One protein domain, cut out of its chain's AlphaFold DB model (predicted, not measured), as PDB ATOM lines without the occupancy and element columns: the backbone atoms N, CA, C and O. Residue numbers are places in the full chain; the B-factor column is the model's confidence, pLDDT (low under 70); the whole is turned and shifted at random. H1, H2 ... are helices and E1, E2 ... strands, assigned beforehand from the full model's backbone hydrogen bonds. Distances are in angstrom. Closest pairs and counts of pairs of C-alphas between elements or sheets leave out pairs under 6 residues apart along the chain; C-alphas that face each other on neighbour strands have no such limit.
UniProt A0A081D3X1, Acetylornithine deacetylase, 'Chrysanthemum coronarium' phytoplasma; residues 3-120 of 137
ATOM      1  N   ALA A   3     -12.237  15.552  89.260       92.19
ATOM      2  CA  ALA A   3     -11.759  15.057  87.972       92.19
ATOM      3  C   ALA A   3     -11.852  16.154  86.905       92.19
ATOM      4  O   ALA A   3     -12.721  17.022  86.991       92.19
ATOM      5  N   SER A   4     -10.961  16.120  85.914       94.00
ATOM      6  CA  SER A   4     -11.016  16.957  84.714       94.00
ATOM      7  C   SER A   4     -10.986  16.094  83.460       94.00
ATOM      8  O   SER A   4     -10.344  15.043  83.422       94.00
ATOM      9  N   LEU A   5     -11.696  16.548  82.431       93.88
ATOM     10  CA  LEU A   5     -11.733  15.921  81.121       93.88
ATOM     11  C   LEU A   5     -11.418  16.988  80.073       93.88
ATOM     12  O   LEU A   5     -12.122  17.989  79.969       93.88
ATOM     13  N   GLU A   6     -10.353  16.776  79.311       96.00
ATOM     14  CA  GLU A   6      -9.842  17.728  78.325       96.00
ATOM     15  C   GLU A   6      -9.720  17.042  76.959       96.00
ATOM     16  O   GLU A   6      -9.207  15.925  76.864       96.00
ATOM     17  N   LYS A   7     -10.179  17.698  75.889       94.38
ATOM     18  CA  LYS A   7     -10.067  17.179  74.519       94.38
ATOM     19  C   LYS A   7      -8.788  17.692  73.857       94.38
ATOM     20  O   LYS A   7      -8.555  18.894  73.807       94.38
ATOM     21  N   TYR A   8      -8.011  16.781  73.284       93.06
ATOM     22  CA  TYR A   8      -6.782  17.046  72.542       93.06
ATOM     23  C   TYR A   8      -6.898  16.463  71.135       93.06
ATOM     24  O   TYR A   8      -6.585  15.295  70.907       93.06
ATOM     25  N   SER A   9      -7.351  17.280  70.179       92.00
ATOM     26  CA  SER A   9      -7.630  16.846  68.802       92.00
ATOM     27  C   SER A   9      -8.599  15.647  68.784       92.00
ATOM     28  O   SER A   9      -9.785  15.822  69.076       92.00
ATOM     29  N   ASN A  10      -8.097  14.435  68.533       94.06
ATOM     30  CA  ASN A  10      -8.867  13.188  68.495       94.06
ATOM     31  C   ASN A  10      -8.756  12.344  69.777       94.06
ATOM     32  O   ASN A  10      -9.265  11.228  69.824       94.06
ATOM     33  N   LEU A  11      -8.083  12.853  70.811       93.00
ATOM     34  CA  LEU A  11      -7.882  12.168  72.085       93.00
ATOM     35  C   LEU A  11      -8.572  12.913  73.223       93.00
ATOM     36  O   LEU A  11      -8.775  14.124  73.174       93.00
ATOM     37  N   TRP A  12      -8.892  12.175  74.279       93.38
ATOM     38  CA  TRP A  12      -9.391  12.724  75.532       93.38
ATOM     39  C   TRP A  12      -8.396  12.429  76.647       93.38
ATOM     40  O   TRP A  12      -7.890  11.313  76.764       93.38
ATOM     41  N   LYS A  13      -8.130  13.430  77.481       94.12
ATOM     42  CA  LYS A  13      -7.324  13.315  78.690       94.12
ATOM     43  C   LYS A  13      -8.250  13.398  79.892       94.12
ATOM     44  O   LYS A  13      -8.815  14.453  80.170       94.12
ATOM     45  N   LEU A  14      -8.378  12.286  80.603       94.00
ATOM     46  CA  LEU A  14      -9.041  12.216  81.899       94.00
ATOM     47  C   LEU A  14      -7.983  12.325  83.001       94.00
ATOM     48  O   LEU A  14      -7.029  11.550  83.016       94.00
ATOM     49  N   THR A  15      -8.157  13.265  83.927       95.44
ATOM     50  CA  THR A  15      -7.306  13.401  85.118       95.44
ATOM     51  C   THR A  15      -8.167  13.306  86.371       95.44
ATOM     52  O   THR A  15      -9.174  14.001  86.475       95.44
ATOM     53  N   VAL A  16      -7.778  12.460  87.327       94.69
ATOM     54  CA  VAL A  16      -8.479  12.266  88.608       94.69
ATOM     55  C   VAL A  16      -7.548  12.653  89.750       94.69
ATOM     56  O   VAL A  16      -6.369  12.301  89.745       94.69
ATOM     57  N   TYR A  17      -8.079  13.394  90.719       93.00
ATOM     58  CA  TYR A  17      -7.353  13.912  91.873       93.00
ATOM     59  C   TYR A  17      -8.015  13.453  93.171       93.00
ATOM     60  O   TYR A  17      -9.222  13.635  93.356       93.00
ATOM     61  N   ASP A  18      -7.188  12.977  94.100       90.38
ATOM     62  CA  ASP A  18      -7.581  12.661  95.472       90.38
ATOM     63  C   ASP A  18      -6.506  13.051  96.491       90.38
ATOM     64  O   ASP A  18      -5.424  13.543  96.158       90.38
ATOM     65  N   LYS A  19      -6.837  12.846  97.769       84.56
ATOM     66  CA  LYS A  19      -5.944  13.062  98.902       84.56
ATOM     67  C   LYS A  19      -4.911  11.937  98.983       84.56
ATOM     68  O   LYS A  19      -5.215  10.846  99.468       84.56
ATOM     69  N   SER A  20      -3.689  12.249  98.559       78.31
ATOM     70  CA  SER A  20      -2.525  11.381  98.746       78.31
ATOM     71  C   SER A  20      -2.228  11.176 100.233       78.31
ATOM     72  O   SER A  20      -2.267  12.122 101.024       78.31
ATOM     73  N   THR A  21      -1.908   9.941 100.606       75.94
ATOM     74  CA  THR A  21      -1.383   9.585 101.925       75.94
ATOM     75  C   THR A  21      -0.193   8.654 101.779       75.94
ATOM     76  O   THR A  21       0.009   8.011 100.746       75.94
ATOM     77  N   HIS A  22       0.632   8.594 102.823       80.00
ATOM     78  CA  HIS A  22       1.743   7.658 102.861       80.00
ATOM     79  C   HIS A  22       1.218   6.217 102.778       80.00
ATOM     80  O   HIS A  22       0.264   5.865 103.473       80.00
ATOM     81  N   GLY A  23       1.869   5.363 101.981       76.62
ATOM     82  CA  GLY A  23       1.426   3.982 101.741       76.62
ATOM     83  C   GLY A  23       1.367   3.089 102.989       76.62
ATOM     84  O   GLY A  23       0.801   1.997 102.942       76.62
ATOM     85  N   SER A  24       1.919   3.533 104.123       81.31
ATOM     86  CA  SER A  24       1.747   2.874 105.428       81.31
ATOM     87  C   SER A  24       0.367   3.090 106.060       81.31
ATOM     88  O   SER A  24      -0.011   2.301 106.911       81.31
ATOM     89  N   THR A  25      -0.382   4.112 105.634       84.38
ATOM     90  CA  THR A  25      -1.715   4.466 106.167       84.38
ATOM     91  C   THR A  25      -2.720   4.732 105.032       84.38
ATOM     92  O   THR A  25      -3.244   5.847 104.887       84.38
ATOM     93  N   PRO A  26      -2.951   3.744 104.143       85.44
ATOM     94  CA  PRO A  26      -3.854   3.905 103.004       85.44
ATOM     95  C   PRO A  26      -5.297   4.229 103.431       85.44
ATOM     96  O   PRO A  26      -5.995   4.936 102.713       85.44
ATOM     97  N   GLU A  27      -5.722   3.802 104.622       86.69
ATOM     98  CA  GLU A  27      -7.046   4.051 105.202       86.69
ATOM     99  C   GLU A  27      -7.332   5.531 105.497       86.69
ATOM    100  O   GLU A  27      -8.489   5.942 105.570       86.69
ATOM    101  N   LYS A  28      -6.290   6.359 105.642       87.62
ATOM    102  CA  LYS A  28      -6.431   7.808 105.883       87.62
ATOM    103  C   LYS A  28      -6.600   8.620 104.595       87.62
ATOM    104  O   LYS A  28      -6.795   9.842 104.658       87.62
ATOM    105  N   GLY A  29      -6.448   7.973 103.439       86.75
ATOM    106  CA  GLY A  29      -6.419   8.599 102.122       86.75
ATOM    107  C   GLY A  29      -7.575   8.183 101.224       86.75
ATOM    108  O   GLY A  29      -8.467   7.432 101.611       86.75
ATOM    109  N   LYS A  30      -7.548   8.696  99.993       89.06
ATOM    110  CA  LYS A  30      -8.387   8.214  98.892       89.06
ATOM    111  C   LYS A  30      -7.494   7.907  97.703       89.06
ATOM    112  O   LYS A  30      -6.600   8.687  97.377       89.06
ATOM    113  N   ASN A  31      -7.711   6.756  97.083       92.31
ATOM    114  CA  ASN A  31      -6.858   6.296  96.002       92.31
ATOM    115  C   ASN A  31      -7.398   6.782  94.650       92.31
ATOM    116  O   ASN A  31      -8.297   6.157  94.090       92.31
ATOM    117  N   ALA A  32      -6.799   7.849  94.106       93.94
ATOM    118  CA  ALA A  32      -7.171   8.410  92.800       93.94
ATOM    119  C   ALA A  32      -7.150   7.370  91.672       93.94
ATOM    120  O   ALA A  32      -7.912   7.472  90.713       93.94
ATOM    121  N   LEU A  33      -6.289   6.352  91.783       94.38
ATOM    122  CA  LEU A  33      -6.228   5.266  90.815       94.38
ATOM    123  C   LEU A  33      -7.501   4.414  90.842       94.38
ATOM    124  O   LEU A  33      -7.967   3.992  89.791       94.38
ATOM    125  N   TYR A  34      -8.090   4.175  92.015       95.38
ATOM    126  CA  TYR A  34      -9.331   3.405  92.124       95.38
ATOM    127  C   TYR A  34     -10.512   4.179  91.552       95.38
ATOM    128  O   TYR A  34     -11.291   3.612  90.787       95.38
ATOM    129  N   ASP A  35     -10.599   5.476  91.838       95.00
ATOM    130  CA  ASP A  35     -11.632   6.329  91.254       95.00
ATOM    131  C   ASP A  35     -11.451   6.474  89.733       95.00
ATOM    132  O   ASP A  35     -12.431   6.392  88.990       95.00
ATOM    133  N   LEU A  36     -10.211   6.542  89.232       95.38
ATOM    134  CA  LEU A  36      -9.930   6.463  87.796       95.38
ATOM    135  C   LEU A  36     -10.447   5.156  87.176       95.38
ATOM    136  O   LEU A  36     -11.109   5.202  86.142       95.38
ATOM    137  N   MET A  37     -10.195   3.998  87.795       96.25
ATOM    138  CA  MET A  37     -10.671   2.706  87.275       96.25
ATOM    139  C   MET A  37     -12.201   2.626  87.241       96.25
ATOM    140  O   MET A  37     -12.763   2.174  86.242       96.25
ATOM    141  N   LYS A  38     -12.887   3.145  88.271       95.19
ATOM    142  CA  LYS A  38     -14.356   3.271  88.268       95.19
ATOM    143  C   LYS A  38     -14.842   4.146  87.114       95.19
ATOM    144  O   LYS A  38     -15.774   3.767  86.410       95.19
ATOM    145  N   MET A  39     -14.208   5.299  86.892       95.06
ATOM    146  CA  MET A  39     -14.586   6.207  85.805       95.06
ATOM    147  C   MET A  39     -14.384   5.571  84.429       95.06
ATOM    148  O   MET A  39     -15.272   5.664  83.587       95.06
ATOM    149  N   LEU A  40     -13.259   4.884  84.201       95.50
ATOM    150  CA  LEU A  40     -13.015   4.160  82.947       95.50
ATOM    151  C   LEU A  40     -14.106   3.113  82.686       95.50
ATOM    152  O   LEU A  40     -14.616   3.030  81.570       95.50
ATOM    153  N   LYS A  41     -14.523   2.382  83.725       95.31
ATOM    154  CA  LYS A  41     -15.612   1.407  83.631       95.31
ATOM    155  C   LYS A  41     -16.955   2.055  83.275       95.31
ATOM    156  O   LYS A  41     -17.640   1.569  82.380       95.31
ATOM    157  N   VAL A  42     -17.306   3.180  83.909       93.88
ATOM    158  CA  VAL A  42     -18.521   3.962  83.585       93.88
ATOM    159  C   VAL A  42     -18.500   4.473  82.140       93.88
ATOM    160  O   VAL A  42     -19.533   4.487  81.478       93.88
ATOM    161  N   LEU A  43     -17.324   4.834  81.621       94.06
ATOM    162  CA  LEU A  43     -17.127   5.239  80.224       94.06
ATOM    163  C   LEU A  43     -17.139   4.058  79.230       94.06
ATOM    164  O   LEU A  43     -16.902   4.258  78.041       94.06
ATOM    165  N   GLY A  44     -17.396   2.831  79.694       95.56
ATOM    166  CA  GLY A  44     -17.462   1.631  78.858       95.56
ATOM    167  C   GLY A  44     -16.102   1.015  78.511       95.56
ATOM    168  O   GLY A  44     -16.039   0.087  77.706       95.56
ATOM    169  N   ILE A  45     -15.007   1.491  79.112       94.69
ATOM    170  CA  ILE A  45     -13.658   0.963  78.880       94.69
ATOM    171  C   ILE A  45     -13.451  -0.266  79.771       94.69
ATOM    172  O   ILE A  45     -13.104  -0.152  80.944       94.69
ATOM    173  N   ASN A  46     -13.639  -1.454  79.193       91.44
ATOM    174  CA  ASN A  46     -13.608  -2.735  79.905       91.44
ATOM    175  C   ASN A  46     -12.472  -3.636  79.402       91.44
ATOM    176  O   ASN A  46     -12.699  -4.614  78.694       91.44
ATOM    177  N   ASN A  47     -11.231  -3.297  79.752       93.81
ATOM    178  CA  ASN A  47     -10.058  -4.127  79.456       93.81
ATOM    179  C   ASN A  47      -9.591  -4.908  80.699       93.81
ATOM    180  O   ASN A  47     -10.063  -4.664  81.810       93.81
ATOM    181  N   ASN A  48      -8.631  -5.823  80.520       95.12
ATOM    182  CA  ASN A  48      -8.118  -6.678  81.600       95.12
ATOM    183  C   ASN A  48      -7.652  -5.886  82.832       95.12
ATOM    184  O   ASN A  48      -7.890  -6.322  83.952       95.12
ATOM    185  N   LEU A  49      -7.032  -4.716  82.646       95.62
ATOM    186  CA  LEU A  49      -6.571  -3.877  83.754       95.62
ATOM    187  C   LEU A  49      -7.743  -3.311  84.556       95.62
ATOM    188  O   LEU A  49      -7.780  -3.477  85.772       95.62
ATOM    189  N   VAL A  50      -8.696  -2.663  83.881       96.81
ATOM    190  CA  VAL A  50      -9.864  -2.062  84.541       96.81
ATOM    191  C   VAL A  50     -10.674  -3.139  85.261       96.81
ATOM    192  O   VAL A  50     -11.019  -2.975  86.430       96.81
ATOM    193  N   ASN A  51     -10.894  -4.277  84.600       96.56
ATOM    194  CA  ASN A  51     -11.636  -5.400  85.165       96.56
ATOM    195  C   ASN A  51     -10.916  -6.024  86.369       96.56
ATOM    196  O   ASN A  51     -11.570  -6.350  87.359       96.56
ATOM    197  N   PHE A  52      -9.584  -6.143  86.327       97.56
ATOM    198  CA  PHE A  52      -8.802  -6.632  87.462       97.56
ATOM    199  C   PHE A  52      -8.932  -5.700  88.670       97.56
ATOM    200  O   PHE A  52      -9.221  -6.152  89.776       97.56
ATOM    201  N   TYR A  53      -8.750  -4.392  88.467       97.56
ATOM    202  CA  TYR A  53      -8.870  -3.418  89.549       97.56
ATOM    203  C   TYR A  53     -10.262  -3.437  90.168       97.56
ATOM    204  O   TYR A  53     -10.383  -3.529  91.385       97.56
ATOM    205  N   ASP A  54     -11.304  -3.387  89.346       97.00
ATOM    206  CA  ASP A  54     -12.687  -3.388  89.814       97.00
ATOM    207  C   ASP A  54     -13.025  -4.652  90.628       97.00
ATOM    208  O   ASP A  54     -13.537  -4.564  91.753       97.00
ATOM    209  N   LYS A  55     -12.645  -5.823  90.097       97.44
ATOM    210  CA  LYS A  55     -12.917  -7.122  90.717       97.44
ATOM    211  C   LYS A  55     -12.144  -7.335  92.016       97.44
ATOM    212  O   LYS A  55     -12.721  -7.890  92.943       97.44
ATOM    213  N   TYR A  56     -10.880  -6.912  92.096       97.94
ATOM    214  CA  TYR A  56      -9.979  -7.330  93.179       97.94
ATOM    215  C   TYR A  56      -9.494  -6.219  94.114       97.94
ATOM    216  O   TYR A  56      -9.121  -6.520  95.243       97.94
ATOM    217  N   LEU A  57      -9.465  -4.953  93.684       97.25
ATOM    218  CA  LEU A  57      -8.713  -3.901  94.389       97.25
ATOM    219  C   LEU A  57      -9.545  -2.673  94.759       97.25
ATOM    220  O   LEU A  57      -9.357  -2.106  95.830       97.25
ATOM    221  N   VAL A  58     -10.443  -2.238  93.876       96.38
ATOM    222  CA  VAL A  58     -11.231  -1.018  94.073       96.38
ATOM    223  C   VAL A  58     -12.000  -1.102  95.391       96.38
ATOM    224  O   VAL A  58     -12.693  -2.086  95.642       96.38
ATOM    225  N   ASP A  59     -11.867  -0.062  96.216       92.38
ATOM    226  CA  ASP A  59     -12.515   0.085  97.527       92.38
ATOM    227  C   ASP A  59     -12.284  -1.092  98.492       92.38
ATOM    228  O   ASP A  59     -13.118  -1.381  99.346       92.38
ATOM    229  N   SER A  60     -11.149  -1.782  98.358       94.94
ATOM    230  CA  SER A  60     -10.781  -2.927  99.186       94.94
ATOM    231  C   SER A  60      -9.334  -2.795  99.637       94.94
ATOM    232  O   SER A  60      -8.424  -2.786  98.813       94.94
ATOM    233  N   LEU A  61      -9.125  -2.716 100.951       95.81
ATOM    234  CA  LEU A  61      -7.794  -2.731 101.563       95.81
ATOM    235  C   LEU A  61      -7.507  -4.037 102.300       95.81
ATOM    236  O   LEU A  61      -6.355  -4.324 102.566       95.81
ATOM    237  N   ASP A  62      -8.519  -4.830 102.630       96.12
ATOM    238  CA  ASP A  62      -8.393  -6.000 103.509       96.12
ATOM    239  C   ASP A  62      -8.057  -7.302 102.766       96.12
ATOM    240  O   ASP A  62      -7.874  -8.345 103.382       96.12
ATOM    241  N   GLY A  63      -7.971  -7.259 101.434       96.88
ATOM    242  CA  GLY A  63      -7.691  -8.435 100.614       96.88
ATOM    243  C   GLY A  63      -8.861  -9.419 100.481       96.88
ATOM    244  O   GLY A  63      -8.677 -10.465  99.855       96.88
ATOM    245  N   LYS A  64     -10.072  -9.094 100.964       97.88
ATOM    246  CA  LYS A  64     -11.249  -9.983 100.862       97.88
ATOM    247  C   LYS A  64     -11.582 -10.356  99.427       97.88
ATOM    248  O   LYS A  64     -11.825 -11.517  99.116       97.88
ATOM    249  N   LYS A  65     -11.535  -9.380  98.515       97.94
ATOM    250  CA  LYS A  65     -11.804  -9.612  97.086       97.94
ATOM    251  C   LYS A  65     -10.802 -10.576  96.433       97.94
ATOM    252  O   LYS A  65     -11.121 -11.187  95.418       97.94
ATOM    253  N   LEU A  66      -9.610 -10.716  97.014       97.81
ATOM    254  CA  LEU A  66      -8.556 -11.643  96.594       97.81
ATOM    255  C   LEU A  66      -8.582 -12.972  97.373       97.81
ATOM    256  O   LEU A  66      -7.802 -13.862  97.053       97.81
ATOM    257  N   GLY A  67      -9.448 -13.124  98.381       97.75
ATOM    258  CA  GLY A  67      -9.502 -14.318  99.233       97.75
ATOM    259  C   GLY A  67      -8.267 -14.502 100.122       97.75
ATOM    260  O   GLY A  67      -7.892 -15.636 100.432       97.75
ATOM    261  N   ILE A  68      -7.602 -13.400 100.485       97.81
ATOM    262  CA  ILE A  68      -6.396 -13.386 101.330       97.81
ATOM    263  C   ILE A  68      -6.602 -12.608 102.630       97.81
ATOM    264  O   ILE A  68      -5.630 -12.314 103.322       97.81
ATOM    265  N   ASP A  69      -7.836 -12.233 102.953       97.69
ATOM    266  CA  ASP A  69      -8.125 -11.544 104.199       97.69
ATOM    267  C   ASP A  69      -7.732 -12.403 105.403       97.69
ATOM    268  O   ASP A  69      -7.920 -13.622 105.443       97.69
ATOM    269  N   HIS A  70      -7.114 -11.743 106.371       97.06
ATOM    270  CA  HIS A  70      -6.691 -12.353 107.615       97.06
ATOM    271  C   HIS A  70      -6.591 -11.278 108.691       97.06
ATOM    272  O   HIS A  70      -6.315 -10.111 108.389       97.06
ATOM    273  N   TYR A  71      -6.822 -11.689 109.929       96.38
ATOM    274  CA  TYR A  71      -6.689 -10.862 111.114       96.38
ATOM    275  C   TYR A  71      -5.970 -11.666 112.187       96.38
ATOM    276  O   TYR A  71      -6.268 -12.843 112.387       96.38
ATOM    277  N   ASP A  72      -5.067 -10.990 112.874       95.81
ATOM    278  CA  ASP A  72      -4.365 -11.461 114.056       95.81
ATOM    279  C   ASP A  72      -4.384 -10.339 115.100       95.81
ATOM    280  O   ASP A  72      -4.359  -9.157 114.751       95.81
ATOM    281  N   GLU A  73      -4.453 -10.688 116.382       94.81
ATOM    282  CA  GLU A  73      -4.608  -9.696 117.453       94.81
ATOM    283  C   GLU A  73      -3.378  -8.786 117.604       94.81
ATOM    284  O   GLU A  73      -3.518  -7.612 117.946       94.81
ATOM    285  N   GLU A  74      -2.182  -9.303 117.309       91.56
ATOM    286  CA  GLU A  74      -0.907  -8.609 117.503       91.56
ATOM    287  C   GLU A  74      -0.479  -7.811 116.263       91.56
ATOM    288  O   GLU A  74       0.027  -6.691 116.359       91.56
ATOM    289  N   THR A  75      -0.703  -8.382 115.079       92.25
ATOM    290  CA  THR A  75      -0.275  -7.826 113.783       92.25
ATOM    291  C   THR A  75      -1.419  -7.222 112.962       92.25
ATOM    292  O   THR A  75      -1.186  -6.657 111.890       92.25
ATOM    293  N   TYR A  76      -2.638  -7.242 113.508       92.69
ATOM    294  CA  TYR A  76      -3.854  -6.615 112.991       92.69
ATOM    295  C   TYR A  76      -4.332  -7.177 111.643       92.69
ATOM    296  O   TYR A  76      -4.257  -8.372 111.378       92.69
ATOM    297  N   ASN A  77      -4.956  -6.333 110.818       95.19
ATOM    298  CA  ASN A  77      -5.590  -6.739 109.569       95.19
ATOM    299  C   ASN A  77      -4.583  -6.815 108.419       95.19
ATOM    300  O   ASN A  77      -3.671  -5.991 108.315       95.19
ATOM    301  N   MET A  78      -4.852  -7.722 107.478       96.12
ATOM    302  CA  MET A  78      -4.314  -7.646 106.122       96.12
ATOM    303  C   MET A  78      -4.511  -6.242 105.540       96.12
ATOM    304  O   MET A  78      -5.595  -5.661 105.617       96.12
ATOM    305  N   VAL A  79      -3.460  -5.723 104.909       95.81
ATOM    306  CA  VAL A  79      -3.516  -4.527 104.074       95.81
ATOM    307  C   VAL A  79      -2.983  -4.873 102.692       95.81
ATOM    308  O   VAL A  79      -1.814  -5.206 102.551       95.81
ATOM    309  N   CYS A  80      -3.810  -4.756 101.660       96.44
ATOM    310  CA  CYS A  80      -3.472  -4.997 100.265       96.44
ATOM    311  C   CYS A  80      -4.085  -3.900  99.393       96.44
ATOM    312  O   CYS A  80      -5.303  -3.784  99.295       96.44
ATOM    313  N   PHE A  81      -3.245  -3.090  98.748       95.31
ATOM    314  CA  PHE A  81      -3.705  -2.051  97.824       95.31
ATOM    315  C   PHE A  81      -2.713  -1.828  96.686       95.31
ATOM    316  O   PHE A  81      -1.556  -2.235  96.761       95.31
ATOM    317  N   SER A  82      -3.141  -1.129  95.634       95.00
ATOM    318  CA  SER A  82      -2.248  -0.683  94.563       95.00
ATOM    319  C   SER A  82      -2.240   0.833  94.469       95.00
ATOM    320  O   SER A  82      -3.264   1.447  94.174       95.00
ATOM    321  N   GLY A  83      -1.083   1.436  94.742       89.88
ATOM    322  CA  GLY A  83      -0.875   2.884  94.626       89.88
ATOM    323  C   GLY A  83      -0.150   3.308  93.349       89.88
ATOM    324  O   GLY A  83      -0.019   4.500  93.093       89.88
ATOM    325  N   VAL A  84       0.358   2.355  92.560       90.12
ATOM    326  CA  VAL A  84       1.171   2.636  91.372       90.12
ATOM    327  C   VAL A  84       0.744   1.725  90.233       90.12
ATOM    328  O   VAL A  84       0.843   0.503  90.335       90.12
ATOM    329  N   CYS A  85       0.351   2.345  89.124       94.88
ATOM    330  CA  CYS A  85       0.116   1.704  87.838       94.88
ATOM    331  C   CYS A  85       0.889   2.474  86.767       94.88
ATOM    332  O   CYS A  85       0.859   3.704  86.735       94.88
ATOM    333  N   LYS A  86       1.592   1.756  85.895       94.38
ATOM    334  CA  LYS A  86       2.405   2.305  84.812       94.38
ATOM    335  C   LYS A  86       1.977   1.701  83.488       94.38
ATOM    336  O   LYS A  86       1.750   0.495  83.410       94.38
ATOM    337  N   LEU A  87       1.930   2.535  82.459       90.56
ATOM    338  CA  LEU A  87       1.739   2.131  81.073       90.56
ATOM    339  C   LEU A  87       2.970   2.577  80.280       90.56
ATOM    340  O   LEU A  87       3.179   3.770  80.078       90.56
ATOM    341  N   GLU A  88       3.790   1.626  79.845       92.19
ATOM    342  CA  GLU A  88       5.022   1.887  79.099       92.19
ATOM    343  C   GLU A  88       5.094   0.954  77.890       92.19
ATOM    344  O   GLU A  88       4.965  -0.260  78.033       92.19
ATOM    345  N   LYS A  89       5.314   1.501  76.685       89.12
ATOM    346  CA  LYS A  89       5.485   0.717  75.442       89.12
ATOM    347  C   LYS A  89       4.394  -0.358  75.247       89.12
ATOM    348  O   LYS A  89       4.702  -1.511  74.950       89.12
ATOM    349  N   ASN A  90       3.127   0.014  75.456       84.19
ATOM    350  CA  ASN A  90       1.948  -0.869  75.403       84.19
ATOM    351  C   ASN A  90       1.930  -2.018  76.429       84.19
ATOM    352  O   ASN A  90       1.167  -2.969  76.280       84.19
ATOM    353  N   LYS A  91       2.742  -1.938  77.484       89.88
ATOM    354  CA  LYS A  91       2.700  -2.858  78.620       89.88
ATOM    355  C   LYS A  91       2.222  -2.117  79.851       89.88
ATOM    356  O   LYS A  91       2.767  -1.072  80.208       89.88
ATOM    357  N   THR A  92       1.231  -2.689  80.519       93.00
ATOM    358  CA  THR A  92       0.792  -2.200  81.820       93.00
ATOM    359  C   THR A  92       1.448  -3.021  82.918       93.00
ATOM    360  O   THR A  92       1.449  -4.249  82.861       93.00
ATOM    361  N   SER A  93       1.971  -2.352  83.940       95.31
ATOM    362  CA  SER A  93       2.363  -2.979  85.200       95.31
ATOM    363  C   SER A  93       1.774  -2.209  86.374       95.31
ATOM    364  O   SER A  93       1.594  -0.995  86.308       95.31
ATOM    365  N   PHE A  94       1.468  -2.906  87.459       96.19
ATOM    366  CA  PHE A  94       1.068  -2.292  88.716       96.19
ATOM    367  C   PHE A  94       1.632  -3.097  89.880       96.19
ATOM    368  O   PHE A  94       1.925  -4.283  89.737       96.19
ATOM    369  N   ALA A  95       1.818  -2.438  91.019       94.81
ATOM    370  CA  ALA A  95       2.362  -3.065  92.216       94.81
ATOM    371  C   ALA A  95       1.281  -3.189  93.286       94.81
ATOM    372  O   ALA A  95       0.520  -2.244  93.509       94.81
ATOM    373  N   LEU A  96       1.243  -4.333  93.965       95.31
ATOM    374  CA  LEU A  96       0.495  -4.490  95.204       95.31
ATOM    375  C   LEU A  96       1.426  -4.163  96.370       95.31
ATOM    376  O   LEU A  96       2.505  -4.738  96.491       95.31
ATOM    377  N   ASN A  97       1.011  -3.227  97.214       93.69
ATOM    378  CA  ASN A  97       1.594  -3.025  98.527       93.69
ATOM    379  C   ASN A  97       0.788  -3.880  99.502       93.69
ATOM    380  O   ASN A  97      -0.405  -3.636  99.697       93.69
ATOM    381  N   LEU A  98       1.439  -4.917 100.022       94.19
ATOM    382  CA  LEU A  98       0.815  -5.956 100.818       94.19
ATOM    383  C   LEU A  98       1.543  -6.078 102.157       94.19
ATOM    384  O   LEU A  98       2.751  -6.308 102.192       94.19
ATOM    385  N   ARG A  99       0.796  -5.929 103.250       93.75
ATOM    386  CA  ARG A  99       1.216  -6.218 104.622       93.75
ATOM    387  C   ARG A  99       0.262  -7.264 105.170       93.75
ATOM    388  O   ARG A  99      -0.935  -7.002 105.245       93.75
ATOM    389  N   TYR A 100       0.783  -8.439 105.487       94.62
ATOM    390  CA  TYR A 100      -0.021  -9.555 105.963       94.62
ATOM    391  C   TYR A 100       0.222  -9.780 107.457       94.62
ATOM    392  O   TYR A 100       1.349  -9.565 107.908       94.62
ATOM    393  N   PRO A 101      -0.816 -10.159 108.217       94.62
ATOM    394  CA  PRO A 101      -0.668 -10.484 109.622       94.62
ATOM    395  C   PRO A 101      -0.044 -11.866 109.831       94.62
ATOM    396  O   PRO A 101       0.047 -12.679 108.908       94.62
ATOM    397  N   LYS A 102       0.376 -12.139 111.064       93.69
ATOM    398  CA  LYS A 102       0.741 -13.473 111.545       93.69
ATOM    399  C   LYS A 102      -0.430 -14.437 111.315       93.69
ATOM    400  O   LYS A 102      -1.578 -14.021 111.288       93.69
ATOM    401  N   GLY A 103      -0.132 -15.721 111.114       91.94
ATOM    402  CA  GLY A 103      -1.146 -16.777 110.967       91.94
ATOM    403  C   GLY A 103      -1.584 -17.082 109.528       91.94
ATOM    404  O   GLY A 103      -2.145 -18.151 109.283       91.94
ATOM    405  N   ILE A 104      -1.256 -16.231 108.547       93.75
ATOM    406  CA  ILE A 104      -1.422 -16.546 107.121       93.75
ATOM    407  C   ILE A 104      -0.077 -16.866 106.461       93.75
ATOM    408  O   ILE A 104       0.887 -16.108 106.546       93.75
ATOM    409  N   MET A 105      -0.025 -18.002 105.766       93.00
ATOM    410  CA  MET A 105       1.147 -18.417 104.995       93.00
ATOM    411  C   MET A 105       1.321 -17.551 103.745       93.00
ATOM    412  O   MET A 105       0.365 -17.334 102.991       93.00
ATOM    413  N   PHE A 106       2.553 -17.114 103.482       93.25
ATOM    414  CA  PHE A 106       2.865 -16.326 102.290       93.25
ATOM    415  C   PHE A 106       2.578 -17.109 100.999       93.25
ATOM    416  O   PHE A 106       2.107 -16.539 100.020       93.25
ATOM    417  N   GLU A 107       2.732 -18.430 101.023       94.56
ATOM    418  CA  GLU A 107       2.411 -19.342  99.924       94.56
ATOM    419  C   GLU A 107       0.918 -19.314  99.577       94.56
ATOM    420  O   GLU A 107       0.554 -19.316  98.401       94.56
ATOM    421  N   LYS A 108       0.037 -19.221 100.586       95.50
ATOM    422  CA  LYS A 108      -1.412 -19.071 100.366       95.50
ATOM    423  C   LYS A 108      -1.715 -17.743  99.671       95.50
ATOM    424  O   LYS A 108      -2.560 -17.703  98.777       95.50
ATOM    425  N   ILE A 109      -1.024 -16.673 100.068       96.94
ATOM    426  CA  ILE A 109      -1.161 -15.352  99.446       96.94
ATOM    427  C   ILE A 109      -0.693 -15.414  97.991       96.94
ATOM    428  O   ILE A 109      -1.449 -15.034  97.097       96.94
ATOM    429  N   LEU A 110       0.509 -15.941  97.738       96.94
ATOM    430  CA  LEU A 110       1.056 -16.098  96.391       96.94
ATOM    431  C   LEU A 110       0.122 -16.911  95.497       96.94
ATOM    432  O   LEU A 110      -0.203 -16.454  94.407       96.94
ATOM    433  N   PHE A 111      -0.390 -18.046  95.977       98.00
ATOM    434  CA  PHE A 111      -1.318 -18.881  95.217       98.00
ATOM    435  C   PHE A 111      -2.568 -18.111  94.761       98.00
ATOM    436  O   PHE A 111      -2.953 -18.184  93.592       98.00
ATOM    437  N   GLN A 112      -3.196 -17.337  95.655       98.38
ATOM    438  CA  GLN A 112      -4.373 -16.537  95.292       98.38
ATOM    439  C   GLN A 112      -4.025 -15.408  94.316       98.38
ATOM    440  O   GLN A 112      -4.771 -15.164  93.365       98.38
ATOM    441  N   LEU A 113      -2.880 -14.745  94.507       97.94
ATOM    442  CA  LEU A 113      -2.409 -13.697  93.600       97.94
ATOM    443  C   LEU A 113      -2.085 -14.248  92.205       97.94
ATOM    444  O   LEU A 113      -2.462 -13.635  91.208       97.94
ATOM    445  N   GLU A 114      -1.435 -15.409  92.116       98.06
ATOM    446  CA  GLU A 114      -1.140 -16.087  90.851       98.06
ATOM    447  C   GLU A 114      -2.413 -16.517  90.134       98.06
ATOM    448  O   GLU A 114      -2.546 -16.295  88.929       98.06
ATOM    449  N   LYS A 115      -3.379 -17.076  90.872       98.25
ATOM    450  CA  LYS A 115      -4.693 -17.429  90.332       98.25
ATOM    451  C   LYS A 115      -5.397 -16.199  89.755       98.25
ATOM    452  O   LYS A 115      -5.783 -16.218  88.586       98.25
ATOM    453  N   ALA A 116      -5.509 -15.120  90.532       97.88
ATOM    454  CA  ALA A 116      -6.132 -13.877  90.084       97.88
ATOM    455  C   ALA A 116      -5.402 -13.277  88.872       97.88
ATOM    456  O   ALA A 116      -6.047 -12.827  87.924       97.88
ATOM    457  N   ALA A 117      -4.067 -13.297  88.858       97.38
ATOM    458  CA  ALA A 117      -3.281 -12.817  87.729       97.38
ATOM    459  C   ALA A 117      -3.555 -13.645  86.464       97.38
ATOM    460  O   ALA A 117      -3.923 -13.084  85.430       97.38
ATOM    461  N   LYS A 118      -3.466 -14.977  86.557       97.31
ATOM    462  CA  LYS A 118      -3.658 -15.896  85.427       97.31
ATOM    463  C   LYS A 118      -5.062 -15.801  84.831       97.31
ATOM    464  O   LYS A 118      -5.190 -15.717  83.614       97.31
ATOM    465  N   GLU A 119      -6.099 -15.745  85.669       96.88
ATOM    466  CA  GLU A 119      -7.497 -15.580  85.232       96.88
ATOM    467  C   GLU A 119      -7.734 -14.280  84.443       96.88
ATOM    468  O   GLU A 119      -8.695 -14.187  83.683       96.88
ATOM    469  N   ASN A 120      -6.864 -13.277  84.604       96.25
ATOM    470  CA  ASN A 120      -7.012 -11.949  84.007       96.25
ATOM    471  C   ASN A 120      -5.865 -11.595  83.045       96.25
ATOM    472  O   ASN A 120      -5.688 -10.427  82.699       96.25
TER     473      ASN A 120
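This is residues 3 to 120 of the 137 residues of the protein "Acetylornithine deacetylase" of 'Chrysanthemum coronarium' phytoplasma (UniProt A0A081D3X1). Two separate strand hairpins, E1 with E2 and E3 with E4, both run lengthwise in an elongated model, and H1 bridges the space between them. H2 packs on H1 and lies next to the E3 and E4 hairpin, while H3 lies on the far side from E1 and E2; the turn at residues 7 to 12 sticks out at one end, and the loop around Glu 73 reaches the other. The printed part has 118 residues, with three named helices and four named strands in the order E1, E2, H1, H2, E3, E4, H3; the class is mixed, helices and strands, and each of the two sheets is an antiparallel pair. The whole is only just compact, close to loose, with a radius of gyration of the C-alphas of 15.8 A and spans of 54 by 31 by 24 A.

E1, residues 3 to 8, and E2, residues 11 to 17, form a hairpin, antiparallel at 161 degrees, with N 4 and O 15 2.8 A apart and N 13 and O 6 2.8 A apart, within hydrogen-bond range. H1, residues 32 to 42, comes closest to E2 at the C-alphas of Tyr 17 and Ala 32, 5.6 A apart. H2, residues 48 to 56, touches H1, the closest C-alphas being those of Met 37 and Val 50 at 5.6 A; they run opposite ways at a steep tilt of 69.8 degrees, only just short of about perpendicular. E3, residues 79 to 88, and E4, residues 91 to 99, form the second hairpin, antiparallel at 162 degrees, with N 86 and O 93 2.8 A apart and N 97 and O 81 2.8 A apart, within hydrogen-bond range. The closest C-alphas of H1 and E3, those of Leu 33 and Gly 83, are 7.0 A apart; those of H2 and E4, Leu 49 and Thr 92, are 7.8 A apart. H3, residues 106 to 119, touches no helix but is near H2, with 8 pairs of C-alphas within 10 A. E1 and E2 are both apart from E3, E4 and H3. In H1, H2 and H3 every O i to N i+4 pair is within hydrogen-bond range.

E1 begins at C-alpha 3 (-11.759, 15.057, 87.972) and is 16.3 A long; E2 is 19.9 A. H1 is 15.3 A long and H2 11.7 A. E3, 27.2 A, starts at C-alpha 79 (-3.516, -4.527, 104.074), and E4 is 26.3 A. H3, 20.0 A, ends at C-alpha 119 (-7.497, -15.580, 85.232).

The two C-alphas farthest apart, those of Ser 9 and Glu 73, are 55.5 A apart. The links from E2 to H1, residues 18 to 31, and from H2 to E3, residues 57 to 78, are long; in the second, residues 71 to 72 pair with 76 to 77, antiparallel. The printed part has no cut, its mean pLDDT is 93.6, and no printed residue is under 70.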